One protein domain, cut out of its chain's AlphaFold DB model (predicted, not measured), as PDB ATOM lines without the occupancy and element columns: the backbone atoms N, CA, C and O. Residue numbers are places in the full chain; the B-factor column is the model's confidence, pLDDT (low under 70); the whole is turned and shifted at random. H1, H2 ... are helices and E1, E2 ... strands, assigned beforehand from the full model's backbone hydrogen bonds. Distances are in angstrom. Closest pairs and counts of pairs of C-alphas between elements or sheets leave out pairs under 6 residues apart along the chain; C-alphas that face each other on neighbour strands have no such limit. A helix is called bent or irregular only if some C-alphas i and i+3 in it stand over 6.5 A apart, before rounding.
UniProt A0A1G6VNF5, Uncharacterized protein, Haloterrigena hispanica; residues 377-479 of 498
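This is residues 377 to 479 of the 498 residues of an uncharacterized protein of Haloterrigena hispanica (UniProt A0A1G6VNF5). A twisted five-strand sheet, E3, E8, E7, E5, E6, is covered on one face by H2 and by a smaller sheet, E2, E1, E4, which lies partly face to face with it as a sandwich. The short helix H1 is beside the small sheet and packs on H2. The printed part has 103 residues and is mixed, with two helices and eight strands, along the chain E1 E2 E3 H1 E4 E5 E6 H2 E7 E8. The large sheet is mixed and the small one all antiparallel. The whole is compact and rounded, with a radius of gyration of the C-alphas of 12.9 A and spans of 36 by 31 by 25 A.

In the large sheet, E3 holds residues 397 to 400, E8 473 to 478 (17.0 A), E7 462 to 469 (20.0 A), E5 424 to 430 (19.4 A) and E6 439 to 444 (16.8 A). E8 ends at C-alpha 478 (32.293, -4.923, -24.908). In the small sheet, E2 holds residues 386 to 390, E1 378 to 383 (15.9 A) and E4 414 to 417. E1 begins at C-alpha 378 (43.188, -7.659, -35.846). H1 is residues 407 to 413 and H2 residues 451 to 459 (12.5 A).

E3 and E8 are parallel, with N 399 and O 476 2.9 A apart. The hairpin E7 and E8 has N 467 and O 475 at 2.8 A. E5 is antiparallel to E7, with N 427 and O 466 at 2.8 A, and forms a hairpin with E6, with N 426 and O 442 at 2.8 A. H2 is on this sheet at a height of 9.9 A, over E5 and only just over E7, with 3 C-alphas, and runs along the strands, at 5 degrees to E5 on the local plane. E6, H2 and E7 form a split strand-helix-strand unit, two strands running the same way with E5 between them, and its crossover is right-handed. The two sheets' facing parts are 11.0 A centre to centre, their best planes 26 degrees apart; the C-alphas of Leu 390 and Thr 397, the closest of E2 and E3, are 5.6 A apart. In the small sheet, the hairpin E1 and E2 has N 381 and O 388 at 2.8 A, and antiparallel E1 and E4 have N 380 and O 415 at 2.8 A. H1 is on the small sheet, only just at the sheet's level, with a height of 3.9 A. H1 and H2 touch, closest at the C-alphas of Pro 407 and Val 455, 5.5 A, at a shallow tilt of 32 degrees, opposite ways. H1 is only just irregular, C-alphas 408 and 411 being 6.9 A apart. Every O i to N i+4 pair in H2 is within hydrogen-bond range; in H1 1 of 3 are, beside 3 of 4 O i to N i+3 pairs.

The two C-alphas farthest apart, those of Pro 419 and Asp 433, are 37.4 A apart. The printed part has no cut, and no link is long. The mean pLDDT of the printed part is 85.5, with residues 395, 435 and 471 under 70.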
ATOM      1  N   ILE A 377      47.499  -8.300 -37.801       85.31
ATOM      2  CA  ILE A 377      46.165  -8.903 -37.884       85.31
ATOM      3  C   ILE A 377      45.355  -8.389 -36.700       85.31
ATOM      4  O   ILE A 377      45.886  -8.292 -35.595       85.31
ATOM      5  N   GLY A 378      44.087  -8.055 -36.916       89.94
ATOM      6  CA  GLY A 378      43.188  -7.659 -35.846       89.94
ATOM      7  C   GLY A 378      42.022  -6.794 -36.284       89.94
ATOM      8  O   GLY A 378      41.748  -6.629 -37.471       89.94
ATOM      9  N   ILE A 379      41.341  -6.241 -35.286       91.12
ATOM     10  CA  ILE A 379      40.281  -5.252 -35.475       91.12
ATOM     11  C   ILE A 379      40.817  -3.899 -35.025       91.12
ATOM     12  O   ILE A 379      41.162  -3.724 -33.855       91.12
ATOM     13  N   GLU A 380      40.922  -2.954 -35.954       90.88
ATOM     14  CA  GLU A 380      41.255  -1.572 -35.626       90.88
ATOM     15  C   GLU A 380      39.988  -0.850 -35.169       90.88
ATOM     16  O   GLU A 380      38.973  -0.840 -35.864       90.88
ATOM     17  N   ILE A 381      40.069  -0.242 -33.988       89.00
ATOM     18  CA  ILE A 381      39.041   0.615 -33.418       89.00
ATOM     19  C   ILE A 381      39.511   2.063 -33.552       89.00
ATOM     20  O   ILE A 381      40.530   2.448 -32.973       89.00
ATOM     21  N   LYS A 382      38.767   2.865 -34.309       87.00
ATOM     22  CA  LYS A 382      38.986   4.301 -34.496       87.00
ATOM     23  C   LYS A 382      38.009   5.051 -33.595       87.00
ATOM     24  O   LYS A 382      36.801   4.855 -33.695       87.00
ATOM     25  N   HIS A 383      38.520   5.905 -32.714       77.00
ATOM     26  CA  HIS A 383      37.698   6.777 -31.881       77.00
ATOM     27  C   HIS A 383      38.298   8.181 -31.856       77.00
ATOM     28  O   HIS A 383      39.380   8.390 -31.316       77.00
ATOM     29  N   GLU A 384      37.588   9.141 -32.452       75.12
ATOM     30  CA  GLU A 384      38.086  10.504 -32.677       75.12
ATOM     31  C   GLU A 384      39.442  10.507 -33.418       75.12
ATOM     32  O   GLU A 384      39.489  10.142 -34.594       75.12
ATOM     33  N   ASP A 385      40.528  10.904 -32.745       73.94
ATOM     34  CA  ASP A 385      41.896  10.930 -33.281       73.94
ATOM     35  C   ASP A 385      42.739   9.705 -32.862       73.94
ATOM     36  O   ASP A 385      43.849   9.519 -33.370       73.94
ATOM     37  N   ASP A 386      42.225   8.849 -31.972       78.69
ATOM     38  CA  ASP A 386      42.927   7.664 -31.478       78.69
ATOM     39  C   ASP A 386      42.588   6.420 -32.313       78.69
ATOM     40  O   ASP A 386      41.440   6.174 -32.699       78.69
ATOM     41  N   ARG A 387      43.614   5.603 -32.579       85.75
ATOM     42  CA  ARG A 387      43.489   4.294 -33.233       85.75
ATOM     43  C   ARG A 387      44.095   3.220 -32.353       85.75
ATOM     44  O   ARG A 387      45.260   3.313 -31.968       85.75
ATOM     45  N   GLU A 388      43.322   2.184 -32.077       88.94
ATOM     46  CA  GLU A 388      43.753   1.043 -31.281       88.94
ATOM     47  C   GLU A 388      43.528  -0.243 -32.069       88.94
ATOM     48  O   GLU A 388      42.425  -0.499 -32.536       88.94
ATOM     49  N   LEU A 389      44.568  -1.063 -32.220       89.06
ATOM     50  CA  LEU A 389      44.441  -2.378 -32.843       89.06
ATOM     51  C   LEU A 389      44.249  -3.435 -31.758       89.06
ATOM     52  O   LEU A 389      45.156  -3.664 -30.955       89.06
ATOM     53  N   LEU A 390      43.116  -4.128 -31.797       90.31
ATOM     54  CA  LEU A 390      42.921  -5.369 -31.060       90.31
ATOM     55  C   LEU A 390      43.510  -6.521 -31.867       90.31
ATOM     56  O   LEU A 390      42.950  -6.919 -32.888       90.31
ATOM     57  N   SER A 391      44.657  -7.026 -31.420       87.88
ATOM     58  CA  SER A 391      45.357  -8.147 -32.047       87.88
ATOM     59  C   SER A 391      44.876  -9.480 -31.458       87.88
ATOM     60  O   SER A 391      44.822  -9.599 -30.231       87.88
ATOM     61  N   PRO A 392      44.575 -10.497 -32.287       85.06
ATOM     62  CA  PRO A 392      44.346 -11.864 -31.831       85.06
ATOM     63  C   PRO A 392      45.664 -12.616 -31.585       85.06
ATOM     64  O   PRO A 392      45.645 -13.725 -31.066       85.06
ATOM     65  N   ILE A 393      46.804 -12.047 -31.993       79.31
ATOM     66  CA  ILE A 393      48.135 -12.621 -31.787       79.31
ATOM     67  C   ILE A 393      48.591 -12.275 -30.367       79.31
ATOM     68  O   ILE A 393      48.719 -11.093 -30.041       79.31
ATOM     69  N   GLY A 394      48.874 -13.298 -29.555       71.62
ATOM     70  CA  GLY A 394      49.342 -13.149 -28.175       71.62
ATOM     71  C   GLY A 394      48.233 -13.376 -27.145       71.62
ATOM     72  O   GLY A 394      47.466 -14.332 -27.251       71.62
ATOM     73  N   GLU A 395      48.178 -12.533 -26.113       69.38
ATOM     74  CA  GLU A 395      47.101 -12.593 -25.119       69.38
ATOM     75  C   GLU A 395      45.781 -12.055 -25.701       69.38
ATOM     76  O   GLU A 395      45.814 -11.102 -26.485       69.38
ATOM     77  N   PRO A 396      44.615 -12.610 -25.308       75.38
ATOM     78  CA  PRO A 396      43.321 -12.102 -25.749       75.38
ATOM     79  C   PRO A 396      43.185 -10.608 -25.457       75.38
ATOM     80  O   PRO A 396      43.272 -10.171 -24.305       75.38
ATOM     81  N   THR A 397      42.946  -9.819 -26.501       86.44
ATOM     82  CA  THR A 397      42.754  -8.375 -26.368       86.44
ATOM     83  C   THR A 397      41.268  -8.048 -26.294       86.44
ATOM     84  O   THR A 397      40.434  -8.643 -26.979       86.44
ATOM     85  N   SER A 398      40.906  -7.099 -25.428       89.94
ATOM     86  CA  SER A 398      39.522  -6.643 -25.321       89.94
ATOM     87  C   SER A 398      39.429  -5.136 -25.147       89.94
ATOM     88  O   SER A 398      40.237  -4.531 -24.440       89.94
ATOM     89  N   LYS A 399      38.408  -4.534 -25.761       90.75
ATOM     90  CA  LYS A 399      38.087  -3.114 -25.598       90.75
ATOM     91  C   LYS A 399      36.671  -2.942 -25.093       90.75
ATOM     92  O   LYS A 399      35.730  -3.513 -25.633       90.75
ATOM     93  N   ARG A 400      36.504  -2.084 -24.089       90.62
ATOM     94  CA  ARG A 400      35.188  -1.594 -23.675       90.62
ATOM     95  C   ARG A 400      34.893  -0.264 -24.361       90.62
ATOM     96  O   ARG A 400      35.672   0.677 -24.215       90.62
ATOM     97  N   MET A 401      33.764  -0.196 -25.056       89.06
ATOM     98  CA  MET A 401      33.261   1.033 -25.667       89.06
ATOM     99  C   MET A 401      32.767   2.022 -24.594       89.06
ATOM    100  O   MET A 401      32.299   1.593 -23.531       89.06
ATOM    101  N   PRO A 402      32.885   3.343 -24.831       86.69
ATOM    102  CA  PRO A 402      32.460   4.358 -23.871       86.69
ATOM    103  C   PRO A 402      30.937   4.345 -23.671       86.69
ATOM    104  O   PRO A 402      30.191   3.840 -24.503       86.69
ATOM    105  N   ALA A 403      30.455   4.882 -22.547       84.19
ATOM    106  CA  ALA A 403      29.036   4.806 -22.180       84.19
ATOM    107  C   ALA A 403      28.099   5.574 -23.132       84.19
ATOM    108  O   ALA A 403      26.927   5.231 -23.247       84.19
ATOM    109  N   ASP A 404      28.615   6.603 -23.797       82.25
ATOM    110  CA  ASP A 404      27.940   7.440 -24.790       82.25
ATOM    111  C   ASP A 404      28.218   6.998 -26.238       82.25
ATOM    112  O   ASP A 404      27.927   7.733 -27.182       82.25
ATOM    113  N   PHE A 405      28.756   5.789 -26.419       84.75
ATOM    114  CA  PHE A 405      29.016   5.202 -27.725       84.75
ATOM    115  C   PHE A 405      27.758   5.178 -28.602       84.75
ATOM    116  O   PHE A 405      26.704   4.687 -28.192       84.75
ATOM    117  N   ASN A 406      27.882   5.674 -29.835       86.31
ATOM    118  CA  ASN A 406      26.821   5.615 -30.831       86.31
ATOM    119  C   ASN A 406      27.036   4.393 -31.745       86.31
ATOM    120  O   ASN A 406      27.962   4.422 -32.558       86.31
ATOM    121  N   PRO A 407      26.168   3.362 -31.694       86.19
ATOM    122  CA  PRO A 407      26.302   2.160 -32.519       86.19
ATOM    123  C   PRO A 407      26.380   2.459 -34.012       86.19
ATOM    124  O   PRO A 407      27.075   1.766 -34.748       86.19
ATOM    125  N   HIS A 408      25.729   3.529 -34.473       86.81
ATOM    126  CA  HIS A 408      25.771   3.910 -35.875       86.81
ATOM    127  C   HIS A 408      27.151   4.341 -36.353       86.81
ATOM    128  O   HIS A 408      27.300   4.454 -37.557       86.81
ATOM    129  N   LEU A 409      28.140   4.582 -35.490       86.00
ATOM    130  CA  LEU A 409      29.505   4.918 -35.906       86.00
ATOM    131  C   LEU A 409      30.378   3.680 -36.169       86.00
ATOM    132  O   LEU A 409      31.443   3.810 -36.754       86.00
ATOM    133  N   LEU A 410      29.909   2.459 -35.875       84.62
ATOM    134  CA  LEU A 410      30.692   1.229 -36.106       84.62
ATOM    135  C   LEU A 410      31.195   1.063 -37.550       84.62
ATOM    136  O   LEU A 410      32.252   0.486 -37.756       84.62
ATOM    137  N   HIS A 411      30.467   1.585 -38.542       82.88
ATOM    138  CA  HIS A 411      30.873   1.555 -39.954       82.88
ATOM    139  C   HIS A 411      32.097   2.416 -40.283       82.88
ATOM    140  O   HIS A 411      32.714   2.207 -41.324       82.88
ATOM    141  N   THR A 412      32.424   3.395 -39.441       80.88
ATOM    142  CA  THR A 412      33.656   4.188 -39.535       80.88
ATOM    143  C   THR A 412      34.681   3.792 -38.484       80.88
ATOM    144  O   THR A 412      35.874   3.999 -38.698       80.88
ATOM    145  N   ASP A 413      34.208   3.236 -37.369       84.88
ATOM    146  CA  ASP A 413      34.997   3.055 -36.157       84.88
ATOM    147  C   ASP A 413      35.603   1.657 -36.046       84.88
ATOM    148  O   ASP A 413      36.574   1.499 -35.320       84.88
ATOM    149  N   LEU A 414      35.073   0.649 -36.744       88.50
ATOM    150  CA  LEU A 414      35.667  -0.687 -36.801       88.50
ATOM    151  C   LEU A 414      36.180  -0.988 -38.200       88.50
ATOM    152  O   LEU A 414      35.457  -0.828 -39.181       88.50
ATOM    153  N   ASP A 415      37.408  -1.485 -38.268       89.06
ATOM    154  CA  ASP A 415      38.030  -1.925 -39.510       89.06
ATOM    155  C   ASP A 415      38.762  -3.249 -39.297       89.06
ATOM    156  O   ASP A 415      39.316  -3.502 -38.223       89.06
ATOM    157  N   TYR A 416      38.773  -4.093 -40.321       87.94
ATOM    158  CA  TYR A 416      39.590  -5.300 -40.313       87.94
ATOM    159  C   TYR A 416      40.981  -4.960 -40.839       87.94
ATOM    160  O   TYR A 416      41.123  -4.388 -41.916       87.94
ATOM    161  N   VAL A 417      42.009  -5.353 -40.093       86.62
ATOM    162  CA  VAL A 417      43.403  -5.259 -40.526       86.62
ATOM    163  C   VAL A 417      43.944  -6.675 -40.619       86.62
ATOM    164  O   VAL A 417      43.919  -7.405 -39.631       86.62
ATOM    165  N   GLY A 418      44.422  -7.080 -41.790       78.81
ATOM    166  CA  GLY A 418      44.979  -8.412 -42.003       78.81
ATOM    167  C   GLY A 418      44.903  -8.859 -43.462       78.81
ATOM    168  O   GLY A 418      44.511  -8.072 -44.325       78.81
ATOM    169  N   PRO A 419      45.307 -10.104 -43.757       72.88
ATOM    170  CA  PRO A 419      45.252 -10.648 -45.105       72.88
ATOM    171  C   PRO A 419      43.808 -10.891 -45.563       72.88
ATOM    172  O   PRO A 419      42.983 -11.425 -44.822       72.88
ATOM    173  N   ASP A 420      43.525 -10.557 -46.822       72.62
ATOM    174  CA  ASP A 420      42.225 -10.821 -47.439       72.62
ATOM    175  C   ASP A 420      41.872 -12.316 -47.389       72.62
ATOM    176  O   ASP A 420      42.701 -13.185 -47.670       72.62
ATOM    177  N   GLY A 421      40.609 -12.619 -47.082       72.31
ATOM    178  CA  GLY A 421      40.080 -13.984 -47.117       72.31
ATOM    179  C   GLY A 421      40.292 -14.807 -45.843       72.31
ATOM    180  O   GLY A 421      39.863 -15.959 -45.815       72.31
ATOM    181  N   LEU A 422      40.900 -14.244 -44.791       77.81
ATOM    182  CA  LEU A 422      40.978 -14.906 -43.489       77.81
ATOM    183  C   LEU A 422      39.569 -15.117 -42.911       77.81
ATOM    184  O   LEU A 422      38.809 -14.166 -42.740       77.81
ATOM    185  N   GLU A 423      39.228 -16.366 -42.593       82.88
ATOM    186  CA  GLU A 423      37.931 -16.705 -42.006       82.88
ATOM    187  C   GLU A 423      37.822 -16.222 -40.552       82.88
ATOM    188  O   GLU A 423      38.694 -16.476 -39.712       82.88
ATOM    189  N   LEU A 424      36.712 -15.546 -40.265       88.19
ATOM    190  CA  LEU A 424      36.344 -14.987 -38.973       88.19
ATOM    191  C   LEU A 424      35.034 -15.620 -38.494       88.19
ATOM    192  O   LEU A 424      34.035 -15.604 -39.217       88.19
ATOM    193  N   GLU A 425      35.024 -16.105 -37.254       92.19
ATOM    194  CA  GLU A 425      33.802 -16.465 -36.527       92.19
ATOM    195  C   GLU A 425      33.445 -15.299 -35.598       92.19
ATOM    196  O   GLU A 425      34.209 -14.935 -34.704       92.19
ATOM    197  N   ILE A 426      32.281 -14.694 -35.810       93.06
ATOM    198  CA  ILE A 426      31.790 -13.553 -35.039       93.06
ATOM    199  C   ILE A 426      30.644 -14.013 -34.152       93.06
ATOM    200  O   ILE A 426      29.625 -14.511 -34.637       93.06
ATOM    201  N   ILE A 427      30.808 -13.813 -32.849       94.38
ATOM    202  CA  ILE A 427      29.898 -14.270 -31.808       94.38
ATOM    203  C   ILE A 427      29.398 -13.057 -31.030       94.38
ATOM    204  O   ILE A 427      30.151 -12.395 -30.322       94.38
ATOM    205  N   ALA A 428      28.107 -12.774 -31.148       93.62
ATOM    206  CA  ALA A 428      27.432 -11.746 -30.371       93.62
ATOM    207  C   ALA A 428      26.715 -12.380 -29.179       93.62
ATOM    208  O   ALA A 428      25.886 -13.277 -29.354       93.62
ATOM    209  N   THR A 429      27.005 -11.889 -27.978       93.00
ATOM    210  CA  THR A 429      26.375 -12.319 -26.726       93.00
ATOM    211  C   THR A 429      25.411 -11.250 -26.232       93.00
ATOM    212  O   THR A 429      25.758 -10.070 -26.158       93.00
ATOM    213  N   PHE A 430      24.203 -11.663 -25.858       90.69
ATOM    214  CA  PHE A 430      23.129 -10.789 -25.388       90.69
ATOM    215  C   PHE A 430      22.714 -11.149 -23.957       90.69
ATOM    216  O   PHE A 430      23.084 -12.200 -23.431       90.69
ATOM    217  N   ALA A 431      21.915 -10.290 -23.320       81.56
ATOM    218  CA  ALA A 431      21.264 -10.632 -22.057       81.56
ATOM    219  C   ALA A 431      20.294 -11.821 -22.237       81.56
ATOM    220  O   ALA A 431      19.739 -12.017 -23.319       81.56
ATOM    221  N   GLU A 432      20.065 -12.615 -21.182       73.25
ATOM    222  CA  GLU A 432      19.229 -13.832 -21.244       73.25
ATOM    223  C   GLU A 432      17.790 -13.577 -21.734       73.25
ATOM    224  O   GLU A 432      17.146 -14.481 -22.268       73.25
ATOM    225  N   ASP A 433      17.282 -12.357 -21.562       70.44
ATOM    226  CA  ASP A 433      15.944 -11.907 -21.947       70.44
ATOM    227  C   ASP A 433      15.894 -11.169 -23.298       70.44
ATOM    228  O   ASP A 433      14.833 -10.678 -23.699       70.44
ATOM    229  N   ALA A 434      17.009 -11.111 -24.030       72.19
ATOM    230  CA  ALA A 434      17.078 -10.424 -25.310       72.19
ATOM    231  C   ALA A 434      16.221 -11.115 -26.395       72.19
ATOM    232  O   ALA A 434      16.180 -12.347 -26.491       72.19
ATOM    233  N   PRO A 435      15.575 -10.340 -27.290       67.06
ATOM    234  CA  PRO A 435      14.663 -10.868 -28.311       67.06
ATOM    235  C   PRO A 435      15.344 -11.767 -29.354       67.06
ATOM    236  O   PRO A 435      14.669 -12.535 -30.038       67.06
ATOM    237  N   LEU A 436      16.667 -11.672 -29.476       71.50
ATOM    238  CA  LEU A 436      17.489 -12.415 -30.428       71.50
ATOM    239  C   LEU A 436      18.045 -13.736 -29.861       71.50
ATOM    240  O   LEU A 436      18.683 -14.494 -30.591       71.50
ATOM    241  N   GLY A 437      17.755 -14.045 -28.592       77.06
ATOM    242  CA  GLY A 437      18.359 -15.159 -27.868       77.06
ATOM    243  C   GLY A 437      19.719 -14.793 -27.256       77.06
ATOM    244  O   GLY A 437      20.227 -13.700 -27.489       77.06
ATOM    245  N   PRO A 438      20.314 -15.696 -26.457       83.81
ATOM    246  CA  PRO A 438      21.508 -15.384 -25.667       83.81
ATOM    247  C   PRO A 438      22.779 -15.231 -26.513       83.81
ATOM    248  O   PRO A 438      23.726 -14.573 -26.084       83.81
ATOM    249  N   THR A 439      22.827 -15.838 -27.704       90.19
ATOM    250  CA  THR A 439      24.023 -15.839 -28.556       90.19
ATOM    251  C   THR A 439      23.652 -15.938 -30.035       90.19
ATOM    252  O   THR A 439      22.781 -16.729 -30.404       90.19
ATOM    253  N   ILE A 440      24.341 -15.174 -30.883       91.25
ATOM    254  CA  ILE A 440      24.321 -15.305 -32.346       91.25
ATOM    255  C   ILE A 440      25.747 -15.552 -32.838       91.25
ATOM    256  O   ILE A 440      26.658 -14.843 -32.427       91.25
ATOM    257  N   THR A 441      25.915 -16.496 -33.767       91.94
ATOM    258  CA  THR A 441      27.198 -16.800 -34.421       91.94
ATOM    259  C   THR A 441      27.096 -16.619 -35.939       91.94
ATOM    260  O   THR A 441      26.057 -16.932 -36.544       91.94
ATOM    261  N   ARG A 442      28.162 -16.099 -36.555       91.69
ATOM    262  CA  ARG A 442      28.322 -15.937 -38.007       91.69
ATOM    263  C   ARG A 442      29.754 -16.236 -38.435       91.69
ATOM    264  O   ARG A 442      30.672 -15.675 -37.854       91.69
ATOM    265  N   ASP A 443      29.907 -16.993 -39.512       89.31
ATOM    266  CA  ASP A 443      31.192 -17.224 -40.177       89.31
ATOM    267  C   ASP A 443      31.289 -16.364 -41.442       89.31
ATOM    268  O   ASP A 443      30.328 -16.286 -42.217       89.31
ATOM    269  N   MET A 444      32.424 -15.701 -41.665       88.50
ATOM    270  CA  MET A 444      32.669 -14.903 -42.875       88.50
ATOM    271  C   MET A 444      34.150 -14.703 -43.175       88.50
ATOM    272  O   MET A 444      34.987 -14.789 -42.290       88.50
ATOM    273  N   SER A 445      34.456 -14.328 -44.414       81.56
ATOM    274  CA  SER A 445      35.794 -13.917 -44.859       81.56
ATOM    275  C   SER A 445      35.908 -12.416 -45.171       81.56
ATOM    276  O   SER A 445      37.003 -11.909 -45.391       81.56
ATOM    277  N   GLU A 446      34.784 -11.689 -45.191       85.19
ATOM    278  CA  GLU A 446      34.717 -10.252 -45.486       85.19
ATOM    279  C   GLU A 446      34.037  -9.510 -44.326       85.19
ATOM    280  O   GLU A 446      32.813  -9.351 -44.300       85.19
ATOM    281  N   PHE A 447      34.834  -9.044 -43.358       85.38
ATOM    282  CA  PHE A 447      34.350  -8.397 -42.127       85.38
ATOM    283  C   PHE A 447      33.406  -7.210 -42.390       85.38
ATOM    284  O   PHE A 447      32.375  -7.056 -41.736       85.38
ATOM    285  N   ASN A 448      33.702  -6.407 -43.416       84.38
ATOM    286  CA  ASN A 448      32.908  -5.226 -43.768       84.38
ATOM    287  C   ASN A 448      31.448  -5.549 -44.132       84.38
ATOM    288  O   ASN A 448      30.573  -4.694 -43.977       84.38
ATOM    289  N   ASN A 449      31.151  -6.784 -44.549       87.56
ATOM    290  CA  ASN A 449      29.791  -7.188 -44.905       87.56
ATOM    291  C   ASN A 449      28.879  -7.372 -43.688       87.56
ATOM    292  O   ASN A 449      27.660  -7.273 -43.838       87.56
ATOM    293  N   ILE A 450      29.432  -7.604 -42.492       89.75
ATOM    294  CA  ILE A 450      28.618  -7.823 -41.293       89.75
ATOM    295  C   ILE A 450      28.395  -6.564 -40.458       89.75
ATOM    296  O   ILE A 450      27.523  -6.558 -39.592       89.75
ATOM    297  N   ILE A 451      29.130  -5.476 -40.701       89.50
ATOM    298  CA  ILE A 451      29.094  -4.298 -39.820       89.50
ATOM    299  C   ILE A 451      27.666  -3.783 -39.605       89.50
ATOM    300  O   ILE A 451      27.282  -3.467 -38.483       89.50
ATOM    301  N   SER A 452      26.835  -3.774 -40.652       89.06
ATOM    302  CA  SER A 452      25.426  -3.363 -40.535       89.06
ATOM    303  C   SER A 452      24.598  -4.289 -39.632       89.06
ATOM    304  O   SER A 452      23.702  -3.824 -38.930       89.06
ATOM    305  N   GLU A 453      24.890  -5.592 -39.631       91.44
ATOM    306  CA  GLU A 453      24.248  -6.564 -38.740       91.44
ATOM    307  C   GLU A 453      24.741  -6.378 -37.295       91.44
ATOM    308  O   GLU A 453      23.923  -6.360 -36.377       91.44
ATOM    309  N   ILE A 454      26.040  -6.119 -37.092       91.19
ATOM    310  CA  ILE A 454      26.609  -5.805 -35.769       91.19
ATOM    311  C   ILE A 454      25.953  -4.552 -35.181       91.19
ATOM    312  O   ILE A 454      25.563  -4.570 -34.017       91.19
ATOM    313  N   VAL A 455      25.770  -3.485 -35.970       90.50
ATOM    314  CA  VAL A 455      25.052  -2.273 -35.527       90.50
ATOM    315  C   VAL A 455      23.675  -2.641 -34.978       90.50
ATOM    316  O   VAL A 455      23.333  -2.256 -33.860       90.50
ATOM    317  N   HIS A 456      22.915  -3.449 -35.722       89.31
ATOM    318  CA  HIS A 456      21.592  -3.898 -35.296       89.31
ATOM    319  C   HIS A 456      21.634  -4.754 -34.020       89.31
ATOM    320  O   HIS A 456      20.756  -4.636 -33.160       89.31
ATOM    321  N   TRP A 457      22.650  -5.606 -33.861       91.12
ATOM    322  CA  TRP A 457      22.843  -6.393 -32.644       91.12
ATOM    323  C   TRP A 457      23.117  -5.506 -31.430       91.12
ATOM    324  O   TRP A 457      22.501  -5.704 -30.385       91.12
ATOM    325  N   VAL A 458      23.987  -4.504 -31.563       88.94
ATOM    326  CA  VAL A 458      24.293  -3.559 -30.477       88.94
ATOM    327  C   VAL A 458      23.050  -2.765 -30.076       88.94
ATOM    328  O   VAL A 458      22.743  -2.680 -28.889       88.94
ATOM    329  N   GLU A 459      22.261  -2.280 -31.038       87.31
ATOM    330  CA  GLU A 459      20.964  -1.636 -30.764       87.31
ATOM    331  C   GLU A 459      19.966  -2.566 -30.064       87.31
ATOM    332  O   GLU A 459      19.154  -2.123 -29.251       87.31
ATOM    333  N   SER A 460      20.039  -3.863 -30.367       86.00
ATOM    334  CA  SER A 460      19.185  -4.900 -29.784       86.00
ATOM    335  C   SER A 460      19.690  -5.417 -28.430       86.00
ATOM    336  O   SER A 460      19.125  -6.374 -27.899       86.00
ATOM    337  N   GLY A 461      20.726  -4.793 -27.857       86.69
ATOM    338  CA  GLY A 461      21.244  -5.116 -26.526       86.69
ATOM    339  C   GLY A 461      22.397  -6.121 -26.509       86.69
ATOM    340  O   GLY A 461      22.546  -6.849 -25.528       86.69
ATOM    341  N   CYS A 462      23.208  -6.193 -27.570       89.81
ATOM    342  CA  CYS A 462      24.458  -6.956 -27.540       89.81
ATOM    343  C   CYS A 462      25.377  -6.426 -26.424       89.81
ATOM    344  O   CYS A 462      25.599  -5.222 -26.301       89.81
ATOM    345  N   ILE A 463      25.883  -7.333 -25.592       91.38
ATOM    346  CA  ILE A 463      26.785  -7.043 -24.471       91.38
ATOM    347  C   ILE A 463      28.235  -7.141 -24.927       91.38
ATOM    348  O   ILE A 463      29.062  -6.297 -24.583       91.38
ATOM    349  N   GLU A 464      28.537  -8.177 -25.699       93.94
ATOM    350  CA  GLU A 464      29.888  -8.516 -26.111       93.94
ATOM    351  C   GLU A 464      29.869  -9.076 -27.526       93.94
ATOM    352  O   GLU A 464      29.046  -9.928 -27.861       93.94
ATOM    353  N   LEU A 465      30.802  -8.590 -28.334       94.19
ATOM    354  CA  LEU A 465      31.129  -9.127 -29.640       94.19
ATOM    355  C   LEU A 465      32.517  -9.753 -29.561       94.19
ATOM    356  O   LEU A 465      33.516  -9.043 -29.469       94.19
ATOM    357  N   GLU A 466      32.563 -11.075 -29.597       94.44
ATOM    358  CA  GLU A 466      33.789 -11.854 -29.705       94.44
ATOM    359  C   GLU A 466      34.046 -12.154 -31.187       94.44
ATOM    360  O   GLU A 466      33.150 -12.595 -31.908       94.44
ATOM    361  N   ILE A 467      35.262 -11.891 -31.655       93.38
ATOM    362  CA  ILE A 467      35.693 -12.160 -33.028       93.38
ATOM    363  C   ILE A 467      36.855 -13.140 -32.944       93.38
ATOM    364  O   ILE A 467      37.932 -12.811 -32.436       93.38
ATOM    365  N   ARG A 468      36.631 -14.363 -33.427       90.38
ATOM    366  CA  ARG A 468      37.652 -15.405 -33.502       90.38
ATOM    367  C   ARG A 468      38.275 -15.422 -34.882       90.38
ATOM    368  O   ARG A 468      37.584 -15.529 -35.890       90.38
ATOM    369  N   PHE A 469      39.595 -15.370 -34.903       86.38
ATOM    370  CA  PHE A 469      40.408 -15.485 -36.101       86.38
ATOM    371  C   PHE A 469      40.821 -16.947 -36.193       86.38
ATOM    372  O   PHE A 469      41.572 -17.402 -35.328       86.38
ATOM    373  N   ASN A 470      40.273 -17.684 -37.167       77.31
ATOM    374  CA  ASN A 470      40.354 -19.145 -37.274       77.31
ATOM    375  C   ASN A 470      41.737 -19.687 -36.856       77.31
ATOM    376  O   ASN A 470      42.713 -19.467 -37.560       77.31
ATOM    377  N   GLY A 471      41.835 -20.334 -35.687       69.38
ATOM    378  CA  GLY A 471      43.071 -20.932 -35.159       69.38
ATOM    379  C   GLY A 471      44.183 -19.975 -34.686       69.38
ATOM    380  O   GLY A 471      45.165 -20.463 -34.131       69.38
ATOM    381  N   ILE A 472      44.057 -18.657 -34.879       79.75
ATOM    382  CA  ILE A 472      45.052 -17.641 -34.486       79.75
ATOM    383  C   ILE A 472      44.801 -17.160 -33.055       79.75
ATOM    384  O   ILE A 472      45.722 -17.118 -32.245       79.75
ATOM    385  N   GLY A 473      43.556 -16.795 -32.743       82.38
ATOM    386  CA  GLY A 473      43.192 -16.222 -31.450       82.38
ATOM    387  C   GLY A 473      41.864 -15.476 -31.492       82.38
ATOM    388  O   GLY A 473      41.110 -15.568 -32.464       82.38
ATOM    389  N   THR A 474      41.562 -14.744 -30.423       89.94
ATOM    390  CA  THR A 474      40.285 -14.043 -30.262       89.94
ATOM    391  C   THR A 474      40.486 -12.615 -29.780       89.94
ATOM    392  O   THR A 474      41.428 -12.312 -29.045       89.94
ATOM    393  N   VAL A 475      39.573 -11.737 -30.189       93.75
ATOM    394  CA  VAL A 475      39.447 -10.380 -29.648       93.75
ATOM    395  C   VAL A 475      38.003 -10.124 -29.243       93.75
ATOM    396  O   VAL A 475      37.086 -10.668 -29.860       93.75
ATOM    397  N   SER A 476      37.797  -9.272 -28.241       93.69
ATOM    398  CA  SER A 476      36.453  -8.935 -27.754       93.69
ATOM    399  C   SER A 476      36.197  -7.433 -27.723       93.69
ATOM    400  O   SER A 476      37.022  -6.641 -27.264       93.69
ATOM    401  N   VAL A 477      34.996  -7.029 -28.132       93.12
ATOM    402  CA  VAL A 477      34.481  -5.667 -27.970       93.12
ATOM    403  C   VAL A 477      33.268  -5.702 -27.047       93.12
ATOM    404  O   VAL A 477      32.271  -6.356 -27.336       93.12
ATOM    405  N   VAL A 478      33.348  -4.988 -25.926       92.88
ATOM    406  CA  VAL A 478      32.293  -4.923 -24.908       92.88
ATOM    407  C   VAL A 478      31.525  -3.615 -25.050       92.88
ATOM    408  O   VAL A 478      32.115  -2.533 -24.980       92.88
ATOM    409  N   PHE A 479      30.205  -3.707 -25.186       90.50
ATOM    410  CA  PHE A 479      29.326  -2.558 -25.383       90.50
ATOM    411  C   PHE A 479      28.653  -2.107 -24.080       90.50
ATOM    412  O   PHE A 479      28.347  -2.928 -23.205       90.50
TER     413      PHE A 479